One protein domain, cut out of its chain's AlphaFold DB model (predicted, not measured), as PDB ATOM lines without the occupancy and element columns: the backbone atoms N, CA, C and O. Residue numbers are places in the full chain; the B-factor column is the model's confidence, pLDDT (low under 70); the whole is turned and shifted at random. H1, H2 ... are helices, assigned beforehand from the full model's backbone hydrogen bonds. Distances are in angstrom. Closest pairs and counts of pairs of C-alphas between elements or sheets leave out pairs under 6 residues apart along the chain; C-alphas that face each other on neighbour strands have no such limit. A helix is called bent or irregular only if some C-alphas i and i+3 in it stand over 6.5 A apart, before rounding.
ATOM      1  N   ASP A  39     -39.583  -1.347  58.792       80.62
ATOM      2  CA  ASP A  39     -40.740  -2.170  59.130       80.62
ATOM      3  C   ASP A  39     -42.041  -1.540  58.622       80.62
ATOM      4  O   ASP A  39     -42.952  -2.262  58.209       80.62
ATOM      5  N   GLY A  40     -42.127  -0.204  58.589       89.25
ATOM      6  CA  GLY A  40     -43.277   0.517  58.046       89.25
ATOM      7  C   GLY A  40     -43.496   0.207  56.565       89.25
ATOM      8  O   GLY A  40     -44.599  -0.170  56.156       89.25
ATOM      9  N   TYR A  41     -42.424   0.258  55.768       91.50
ATOM     10  CA  TYR A  41     -42.477  -0.092  54.349       91.50
ATOM     11  C   TYR A  41     -42.846  -1.561  54.134       91.50
ATOM     12  O   TYR A  41     -43.755  -1.859  53.356       91.50
ATOM     13  N   LEU A  42     -42.191  -2.482  54.851       92.19
ATOM     14  CA  LEU A  42     -42.467  -3.917  54.724       92.19
ATOM     15  C   LEU A  42     -43.907  -4.254  55.117       92.19
ATOM     16  O   LEU A  42     -44.566  -5.033  54.428       92.19
ATOM     17  N   ARG A  43     -44.426  -3.628  56.178       92.75
ATOM     18  CA  ARG A  43     -45.821  -3.776  56.597       92.75
ATOM     19  C   ARG A  43     -46.783  -3.188  55.567       92.75
ATOM     20  O   ARG A  43     -47.790  -3.819  55.259       92.75
ATOM     21  N   CYS A  44     -46.482  -2.016  55.012       93.94
ATOM     22  CA  CYS A  44     -47.309  -1.391  53.982       93.94
ATOM     23  C   CYS A  44     -47.399  -2.266  52.725       93.94
ATOM     24  O   CYS A  44     -48.499  -2.552  52.250       93.94
ATOM     25  N   VAL A  45     -46.259  -2.765  52.239       93.44
ATOM     26  CA  VAL A  45     -46.201  -3.665  51.081       93.44
ATOM     27  C   VAL A  45     -46.887  -4.999  51.369       93.44
ATOM     28  O   VAL A  45     -47.630  -5.497  50.524       93.44
ATOM     29  N   GLY A  46     -46.692  -5.563  52.564       91.94
ATOM     30  CA  GLY A  46     -47.346  -6.802  52.992       91.94
ATOM     31  C   GLY A  46     -48.875  -6.712  53.037       91.94
ATOM     32  O   GLY A  46     -49.550  -7.731  52.926       91.94
ATOM     33  N   ASN A  47     -49.424  -5.499  53.137       93.56
ATOM     34  CA  ASN A  47     -50.862  -5.238  53.116       93.56
ATOM     35  C   ASN A  47     -51.427  -4.991  51.706       93.56
ATOM     36  O   ASN A  47     -52.628  -4.751  51.575       93.56
ATOM     37  N   ILE A  48     -50.610  -5.034  50.646       92.75
ATOM     38  CA  ILE A  48     -51.099  -4.909  49.268       92.75
ATOM     39  C   ILE A  48     -51.813  -6.219  48.891       92.75
ATOM     40  O   ILE A  48     -51.172  -7.266  48.789       92.75
ATOM     41  N   PRO A  49     -53.136  -6.199  48.657       89.19
ATOM     42  CA  PRO A  49     -53.876  -7.421  48.390       89.19
ATOM     43  C   PRO A  49     -53.592  -7.933  46.977       89.19
ATOM     44  O   PRO A  49     -53.553  -7.152  46.022       89.19
ATOM     45  N   ASN A  50     -53.515  -9.260  46.844       87.94
ATOM     46  CA  ASN A  50     -53.445  -9.970  45.565       87.94
ATOM     47  C   ASN A  50     -52.256  -9.554  44.680       87.94
ATOM     48  O   ASN A  50     -52.424  -9.357  43.477       87.94
ATOM     49  N   ILE A  51     -51.055  -9.420  45.255       88.56
ATOM     50  CA  ILE A  51     -49.831  -9.264  44.457       88.56
ATOM     51  C   ILE A  51     -49.653 -10.528  43.591       88.56
ATOM     52  O   ILE A  51     -49.607 -11.630  44.145       88.56
ATOM     53  N   PRO A  52     -49.560 -10.406  42.253       86.44
ATOM     54  CA  PRO A  52     -49.338 -11.555  41.383       86.44
ATOM     55  C   PRO A  52     -48.046 -12.292  41.745       86.44
ATOM     56  O   PRO A  52     -47.018 -11.657  41.968       86.44
ATOM     57  N   LEU A  53     -48.065 -13.629  41.725       83.06
ATOM     58  CA  LEU A  53     -46.879 -14.453  42.018       83.06
ATOM     59  C   LEU A  53     -45.723 -14.217  41.035       83.06
ATOM     60  O   LEU A  53     -44.570 -14.478  41.359       83.06
ATOM     61  N   THR A  54     -46.037 -13.741  39.830       84.69
ATOM     62  CA  THR A  54     -45.065 -13.391  38.788       84.69
ATOM     63  C   THR A  54     -44.501 -11.982  38.948       84.69
ATOM     64  O   THR A  54     -43.605 -11.606  38.195       84.69
ATOM     65  N   SER A  55     -45.047 -11.179  39.866       82.62
ATOM     66  CA  SER A  55     -44.563  -9.824  40.102       82.62
ATOM     67  C   SER A  55     -43.152  -9.885  40.692       82.62
ATOM     68  O   SER A  55     -42.889 -10.737  41.549       82.62
ATOM     69  N   PRO A  56     -42.248  -8.968  40.308       88.69
ATOM     70  CA  PRO A  56     -40.986  -8.798  41.019       88.69
ATOM     71  C   PRO A  56     -41.245  -8.493  42.502       88.69
ATOM     72  O   PRO A  56     -42.345  -8.081  42.870       88.69
ATOM     73  N   SER A  57     -40.244  -8.695  43.362       89.88
ATOM     74  CA  SER A  57     -40.400  -8.597  44.817       89.88
ATOM     75  C   SER A  57     -40.690  -7.154  45.275       89.88
ATOM     76  O   SER A  57     -39.786  -6.315  45.288       89.88
ATOM     77  N   PRO A  58     -41.927  -6.829  45.709       89.00
ATOM     78  CA  PRO A  58     -42.254  -5.472  46.139       89.00
ATOM     79  C   PRO A  58     -41.615  -5.140  47.491       89.00
ATOM     80  O   PRO A  58     -41.418  -3.979  47.810       89.00
ATOM     81  N   ASN A  59     -41.237  -6.137  48.293       90.88
ATOM     82  CA  ASN A  59     -40.526  -5.951  49.561       90.88
ATOM     83  C   ASN A  59     -39.013  -5.710  49.384       90.88
ATOM     84  O   ASN A  59     -38.282  -5.658  50.372       90.88
ATOM     85  N   SER A  60     -38.528  -5.580  48.144       91.81
ATOM     86  CA  SER A  60     -37.124  -5.299  47.855       91.81
ATOM     87  C   SER A  60     -36.695  -3.948  48.424       91.81
ATOM     88  O   SER A  60     -37.231  -2.898  48.069       91.81
ATOM     89  N   ARG A  61     -35.662  -3.973  49.268       89.56
ATOM     90  CA  ARG A  61     -35.039  -2.763  49.817       89.56
ATOM     91  C   ARG A  61     -34.320  -1.922  48.786       89.56
ATOM     92  O   ARG A  61     -34.375  -0.702  48.842       89.56
ATOM     93  N   TYR A  62     -33.687  -2.585  47.827       91.88
ATOM     94  CA  TYR A  62     -33.040  -1.905  46.716       91.88
ATOM     95  C   TYR A  62     -34.054  -1.095  45.896       91.88
ATOM     96  O   TYR A  62     -33.803   0.061  45.559       91.88
ATOM     97  N   LEU A  63     -35.227  -1.685  45.635       94.00
ATOM     98  CA  LEU A  63     -36.317  -0.998  44.949       94.00
ATOM     99  C   LEU A  63     -36.818   0.198  45.766       94.00
ATOM    100  O   LEU A  63     -36.925   1.293  45.226       94.00
ATOM    101  N   ALA A  64     -37.078  -0.006  47.061       94.12
ATOM    102  CA  ALA A  64     -37.567   1.040  47.954       94.12
ATOM    103  C   ALA A  64     -36.626   2.254  48.000       94.12
ATOM    104  O   ALA A  64     -37.075   3.372  47.769       94.12
ATOM    105  N   GLY A  65     -35.324   2.023  48.201       93.44
ATOM    106  CA  GLY A  65     -34.326   3.096  48.239       93.44
ATOM    107  C   GLY A  65     -34.147   3.805  46.894       93.44
ATOM    108  O   GLY A  65     -33.933   5.011  46.864       93.44
ATOM    109  N   THR A  66     -34.293   3.089  45.774       95.25
ATOM    110  CA  THR A  66     -34.257   3.709  44.437       95.25
ATOM    111  C   THR A  66     -35.445   4.652  44.242       95.25
ATOM    112  O   THR A  66     -35.254   5.810  43.891       95.25
ATOM    113  N   ILE A  67     -36.660   4.182  44.547       96.81
ATOM    114  CA  ILE A  67     -37.884   4.995  44.479       96.81
ATOM    115  C   ILE A  67     -37.759   6.212  45.401       96.81
ATOM    116  O   ILE A  67     -38.095   7.324  45.007       96.81
ATOM    117  N   GLU A  68     -37.270   6.023  46.628       96.00
ATOM    118  CA  GLU A  68     -37.101   7.106  47.599       96.00
ATOM    119  C   GLU A  68     -36.139   8.186  47.072       96.00
ATOM    120  O   GLU A  68     -36.449   9.378  47.121       96.00
ATOM    121  N   GLN A  69     -35.005   7.776  46.499       96.25
ATOM    122  CA  GLN A  69     -34.033   8.680  45.880       96.25
ATOM    123  C   GLN A  69     -34.610   9.423  44.676       96.25
ATOM    124  O   GLN A  69     -34.425  10.637  44.567       96.25
ATOM    125  N   ASP A  70     -35.338   8.731  43.801       97.50
ATOM    126  CA  ASP A  70     -35.966   9.340  42.630       97.50
ATOM    127  C   ASP A  70     -36.989  10.404  43.056       97.50
ATOM    128  O   ASP A  70     -36.957  11.538  42.568       97.50
ATOM    129  N   LEU A  71     -37.828  10.097  44.049       96.75
ATOM    130  CA  LEU A  71     -38.779  11.051  44.621       96.75
ATOM    131  C   LEU A  71     -38.069  12.252  45.268       96.75
ATOM    132  O   LEU A  71     -38.452  13.395  45.014       96.75
ATOM    133  N   LYS A  72     -36.998  12.022  46.043       95.94
ATOM    134  CA  LYS A  72     -36.157  13.090  46.627       95.94
ATOM    135  C   LYS A  72     -35.479  13.951  45.554       95.94
ATOM    136  O   LYS A  72     -35.260  15.138  45.780       95.94
ATOM    137  N   SER A  73     -35.181  13.385  44.385       96.69
ATOM    138  CA  SER A  73     -34.620  14.108  43.233       96.69
ATOM    139  C   SER A  73     -35.655  14.924  42.444       96.69
ATOM    140  O   SER A  73     -35.293  15.665  41.531       96.69
ATOM    141  N   GLY A  74     -36.940  14.828  42.809       97.00
ATOM    142  CA  GLY A  74     -38.033  15.578  42.192       97.00
ATOM    143  C   GLY A  74     -38.800  14.817  41.109       97.00
ATOM    144  O   GLY A  74     -39.638  15.415  40.430       97.00
ATOM    145  N   VAL A  75     -38.561  13.512  40.937       98.12
ATOM    146  CA  VAL A  75     -39.396  12.673  40.065       98.12
ATOM    147  C   VAL A  75     -40.811  12.616  40.641       98.12
ATOM    148  O   VAL A  75     -41.015  12.391  41.832       98.12
ATOM    149  N   SER A  76     -41.819  12.828  39.793       98.19
ATOM    150  CA  SER A  76     -43.211  12.746  40.246       98.19
ATOM    151  C   SER A  76     -43.587  11.304  40.630       98.19
ATOM    152  O   SER A  76     -43.183  10.371  39.930       98.19
ATOM    153  N   PRO A  77     -44.447  11.089  41.642       98.00
ATOM    154  CA  PRO A  77     -44.887   9.745  42.024       98.00
ATOM    155  C   PRO A  77     -45.509   8.934  40.879       98.00
ATOM    156  O   PRO A  77     -45.334   7.721  40.809       98.00
ATOM    157  N   ALA A  78     -46.216   9.593  39.957       98.19
ATOM    158  CA  ALA A  78     -46.813   8.929  38.799       98.19
ATOM    159  C   ALA A  78     -45.754   8.441  37.798       98.19
ATOM    160  O   ALA A  78     -45.867   7.331  37.278       98.19
ATOM    161  N   ALA A  79     -44.711   9.243  37.559       98.25
ATOM    162  CA  ALA A  79     -43.589   8.844  36.711       98.25
ATOM    163  C   ALA A  79     -42.824   7.666  37.328       98.25
ATOM    164  O   ALA A  79     -42.487   6.713  36.624       98.25
ATOM    165  N   GLU A  80     -42.639   7.679  38.649       98.31
ATOM    166  CA  GLU A  80     -41.985   6.576  39.349       98.31
ATOM    167  C   GLU A  80     -42.836   5.300  39.320       98.31
ATOM    168  O   GLU A  80     -42.345   4.223  38.995       98.31
ATOM    169  N   ALA A  81     -44.154   5.403  39.515       98.12
ATOM    170  CA  ALA A  81     -45.051   4.255  39.375       98.12
ATOM    171  C   ALA A  81     -45.033   3.676  37.947       98.12
ATOM    172  O   ALA A  81     -45.099   2.458  37.759       98.12
ATOM    173  N   GLN A  82     -44.893   4.526  36.926       98.38
ATOM    174  CA  GLN A  82     -44.731   4.077  35.544       98.38
ATOM    175  C   GLN A  82     -43.389   3.361  35.329       98.38
ATOM    176  O   GLN A  82     -43.350   2.346  34.631       98.38
ATOM    177  N   LYS A  83     -42.296   3.842  35.931       97.69
ATOM    178  CA  LYS A  83     -40.987   3.168  35.909       97.69
ATOM    179  C   LYS A  83     -41.058   1.803  36.596       97.69
ATOM    180  O   LYS A  83     -40.623   0.809  36.024       97.69
ATOM    181  N   VAL A  84     -41.701   1.719  37.760       97.06
ATOM    182  CA  VAL A  84     -41.929   0.454  38.478       97.06
ATOM    183  C   VAL A  84     -42.779  -0.516  37.660       97.06
ATOM    184  O   VAL A  84     -42.459  -1.699  37.580       97.06
ATOM    185  N   THR A  85     -43.791  -0.025  36.950       97.31
ATOM    186  CA  THR A  85     -44.571  -0.850  36.014       97.31
ATOM    187  C   THR A  85     -43.686  -1.440  34.905       97.31
ATOM    188  O   THR A  85     -43.788  -2.625  34.593       97.31
ATOM    189  N   GLN A  86     -42.759  -0.653  34.344       96.81
ATOM    190  CA  GLN A  86     -41.813  -1.124  33.318       96.81
ATOM    191  C   GLN A  86     -40.832  -2.186  33.837       96.81
ATOM    192  O   GLN A  86     -40.296  -2.957  33.044       96.81
ATOM    193  N   MET A  87     -40.633  -2.276  35.155       94.00
ATOM    194  CA  MET A  87     -39.852  -3.343  35.790       94.00
ATOM    195  C   MET A  87     -40.625  -4.670  35.917       94.00
ATOM    196  O   MET A  87     -40.086  -5.639  36.445       94.00
ATOM    197  N   GLY A  88     -41.871  -4.735  35.432       93.81
ATOM    198  CA  GLY A  88     -42.697  -5.946  35.421       93.81
ATOM    199  C   GLY A  88     -43.730  -6.018  36.547       93.81
ATOM    200  O   GLY A  88     -44.412  -7.033  36.685       93.81
ATOM    201  N   PHE A  89     -43.869  -4.960  37.349       94.75
ATOM    202  CA  PHE A  89     -44.967  -4.856  38.304       94.75
ATOM    203  C   PHE A  89     -46.279  -4.550  37.585       94.75
ATOM    204  O   PHE A  89     -46.333  -3.762  36.642       94.75
ATOM    205  N   GLU A  90     -47.368  -5.121  38.086       94.69
ATOM    206  CA  GLU A  90     -48.707  -4.735  37.650       94.69
ATOM    207  C   GLU A  90     -48.971  -3.267  38.064       94.69
ATOM    208  O   GLU A  90     -48.603  -2.887  39.184       94.69
ATOM    209  N   PRO A  91     -49.579  -2.421  37.206       95.38
ATOM    210  CA  PRO A  91     -49.750  -0.992  37.476       95.38
ATOM    211  C   PRO A  91     -50.350  -0.659  38.845       95.38
ATOM    212  O   PRO A  91     -49.948   0.316  39.487       95.38
ATOM    213  N   ARG A  92     -51.301  -1.461  39.341       95.31
ATOM    214  CA  ARG A  92     -51.900  -1.264  40.667       95.31
ATOM    215  C   ARG A  92     -50.873  -1.456  41.777       95.31
ATOM    216  O   ARG A  92     -50.832  -0.666  42.720       95.31
ATOM    217  N   VAL A  93     -50.059  -2.505  41.661       95.81
ATOM    218  CA  VAL A  93     -49.009  -2.843  42.628       95.81
ATOM    219  C   VAL A  93     -47.913  -1.787  42.587       95.81
ATOM    220  O   VAL A  93     -47.526  -1.296  43.641       95.81
ATOM    221  N   ALA A  94     -47.486  -1.359  41.398       96.50
ATOM    222  CA  ALA A  94     -46.495  -0.298  41.231       96.50
ATOM    223  C   ALA A  94     -46.907   1.001  41.948       96.50
ATOM    224  O   ALA A  94     -46.147   1.554  42.743       96.50
ATOM    225  N   ASN A  95     -48.154   1.439  41.751       97.56
ATOM    226  CA  ASN A  95     -48.707   2.604  42.445       97.56
ATOM    227  C   ASN A  95     -48.766   2.421  43.969       97.56
ATOM    228  O   ASN A  95     -48.573   3.378  44.721       97.56
ATOM    229  N   ALA A  96     -49.078   1.213  44.442       96.81
ATOM    230  CA  ALA A  96     -49.127   0.921  45.868       96.81
ATOM    231  C   ALA A  96     -47.724   0.908  46.499       96.81
ATOM    232  O   ALA A  96     -47.547   1.480  47.570       96.81
ATOM    233  N   VAL A  97     -46.721   0.350  45.815       96.25
ATOM    234  CA  VAL A  97     -45.321   0.343  46.262       96.25
ATOM    235  C   VAL A  97     -44.775   1.766  46.388       96.25
ATOM    236  O   VAL A  97     -44.277   2.124  47.452       96.25
ATOM    237  N   VAL A  98     -44.941   2.611  45.362       97.56
ATOM    238  CA  VAL A  98     -44.496   4.019  45.413       97.56
ATOM    239  C   VAL A  98     -45.165   4.765  46.566       97.56
ATOM    240  O   VAL A  98     -44.516   5.495  47.311       97.56
ATOM    241  N   ARG A  99     -46.460   4.521  46.785       97.19
ATOM    242  CA  ARG A  99     -47.191   5.090  47.921       97.19
ATOM    243  C   ARG A  99     -46.646   4.610  49.266       97.19
ATOM    244  O   ARG A  99     -46.551   5.412  50.189       97.19
ATOM    245  N   CYS A 100     -46.279   3.335  49.382       95.44
ATOM    246  CA  CYS A 100     -45.649   2.804  50.587       95.44
ATOM    247  C   CYS A 100     -44.296   3.465  50.865       95.44
ATOM    248  O   CYS A 100     -44.016   3.761  52.024       95.44
ATOM    249  N   VAL A 101     -43.493   3.748  49.832       95.25
ATOM    250  CA  VAL A 101     -42.239   4.505  49.987       95.25
ATOM    251  C   VAL A 101     -42.523   5.919  50.484       95.25
ATOM    252  O   VAL A 101     -41.968   6.320  51.498       95.25
ATOM    253  N   MET A 102     -43.458   6.643  49.865       94.94
ATOM    254  CA  MET A 102     -43.808   8.009  50.288       94.94
ATOM    255  C   MET A 102     -44.309   8.096  51.737       94.94
ATOM    256  O   MET A 102     -44.063   9.088  52.412       94.94
ATOM    257  N   GLN A 103     -45.059   7.093  52.199       93.88
ATOM    258  CA  GLN A 103     -45.639   7.093  53.545       93.88
ATOM    259  C   GLN A 103     -44.635   6.731  54.635       93.88
ATOM    260  O   GLN A 103     -44.800   7.175  55.767       93.88
ATOM    261  N   ASN A 104     -43.656   5.886  54.314       91.81
ATOM    262  CA  ASN A 104     -42.771   5.301  55.318       91.81
ATOM    263  C   ASN A 104     -41.333   5.799  55.216       91.81
ATOM    264  O   ASN A 104     -40.593   5.580  56.163       91.81
ATOM    265  N   ASN A 105     -40.967   6.453  54.108       86.56
ATOM    266  CA  ASN A 105     -39.632   6.982  53.824       86.56
ATOM    267  C   ASN A 105     -38.533   5.998  54.296       86.56
ATOM    268  O   ASN A 105     -37.845   6.293  55.269       86.56
TER     269      ASN A 105
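What this domain is: This is residues 39 to 105 of the 106 residues of an uncharacterized protein of Mycobacterium sp. 852002-51163_SCH5372311 (UniProt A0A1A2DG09). Picture a compact cluster of four helices built round H4, the longest helix, with H1 side by side with it, and H2 and H3, a helical hairpin, packed across it. H4 lies between H1 and H3, and a long loop, residues 47 to 60, links H1 to H2. The printed part has 67 residues with four named helices, H1, H2, H3 and H4 in that order, and no named strand; its class is all helix. It is compact, with a radius of gyration of the C-alphas of 10.6 A, and its C-alphas span 31 by 26 by 17 A along their three main axes.

Where its parts are: Begin at C-alpha 39, at (-40.740, -2.170, 59.130), where H1 starts; it holds residues 39 to 46 and is 10.1 A long from first to last C-alpha. Residues 47 to 60 come next, 14 residues with no named element. At C-alpha 61, at (-35.039, -2.763, 49.817), you reach H2, residues 61 to 72, which measures 16.2 A. H3 takes residues 77 to 86 and measures 14.3 A. Find C-alpha 91 at (-49.750, -0.992, 37.476); from there H4, residues 91 to 104, runs 20.2 A to C-alpha 104 at (-42.771, 5.301, 55.318). None of the four helices is bent or irregular.

How they stand to each other: Start from H4, the hub, which touches the three other helices. Look first at H1, which touches H4; the closest C-alphas of the two are those of Tyr 41 and Asn 104, 5.5 A apart. These two helices run opposite ways at a shallow tilt of 16 degrees. H2 touches H4 with residues 64 to 68 alone, and H4 meets it there with residues 97 to 102 alone. The closest C-alphas of this pair are those of Ala 64 and Val 101, 6.2 A apart, and the two lines stand about perpendicular, at 76 degrees. H3 touches H4 with 14 pairs of C-alphas within 8 A, the closest being those of Ala 81 and Asn 95, 5.1 A apart. H3 and H4 run opposite ways at a steep tilt of 48 degrees. Now compare H2 with H3: they form a helical hairpin, and H2 touches H3 with residues 67 to 71 alone. Their closest C-alphas, those of Ile 67 and Glu 80, are 6.8 A apart. They run opposite ways at a tilt of 37 degrees, only just steep. The helix packing is mostly crossed: of the 4 pairs of helices that touch, 1 is at a shallow tilt. H1 and H3 are apart, and H1 and H2 are only just apart, their closest C-alphas 8.1 A from each other. In the backbones of H1, H2, H3 and H4, each O of residue i is within hydrogen-bond range of the N of residue i+4 inside the helix.

The domain as a whole: The two C-alphas farthest apart are those of Leu 53, in the long link from H1 to H2, and Gly 74, in the link from H2 to H3; they are 31.3 A apart. The first and last printed C-alphas, those of Asp 39 and Asn 105, are 10.6 A apart. The link from H1 to H2 is long, with 14 residues, whose C-alphas lie 6 to 16 A from the mean of the C-alphas. The links from H2 to H3 and from H3 to H4 are tight, with 4 residues each. The printed part has no cut. Read the B-factor column for the model's confidence: the mean pLDDT of the printed part is 93.6, and no printed residue is under 70.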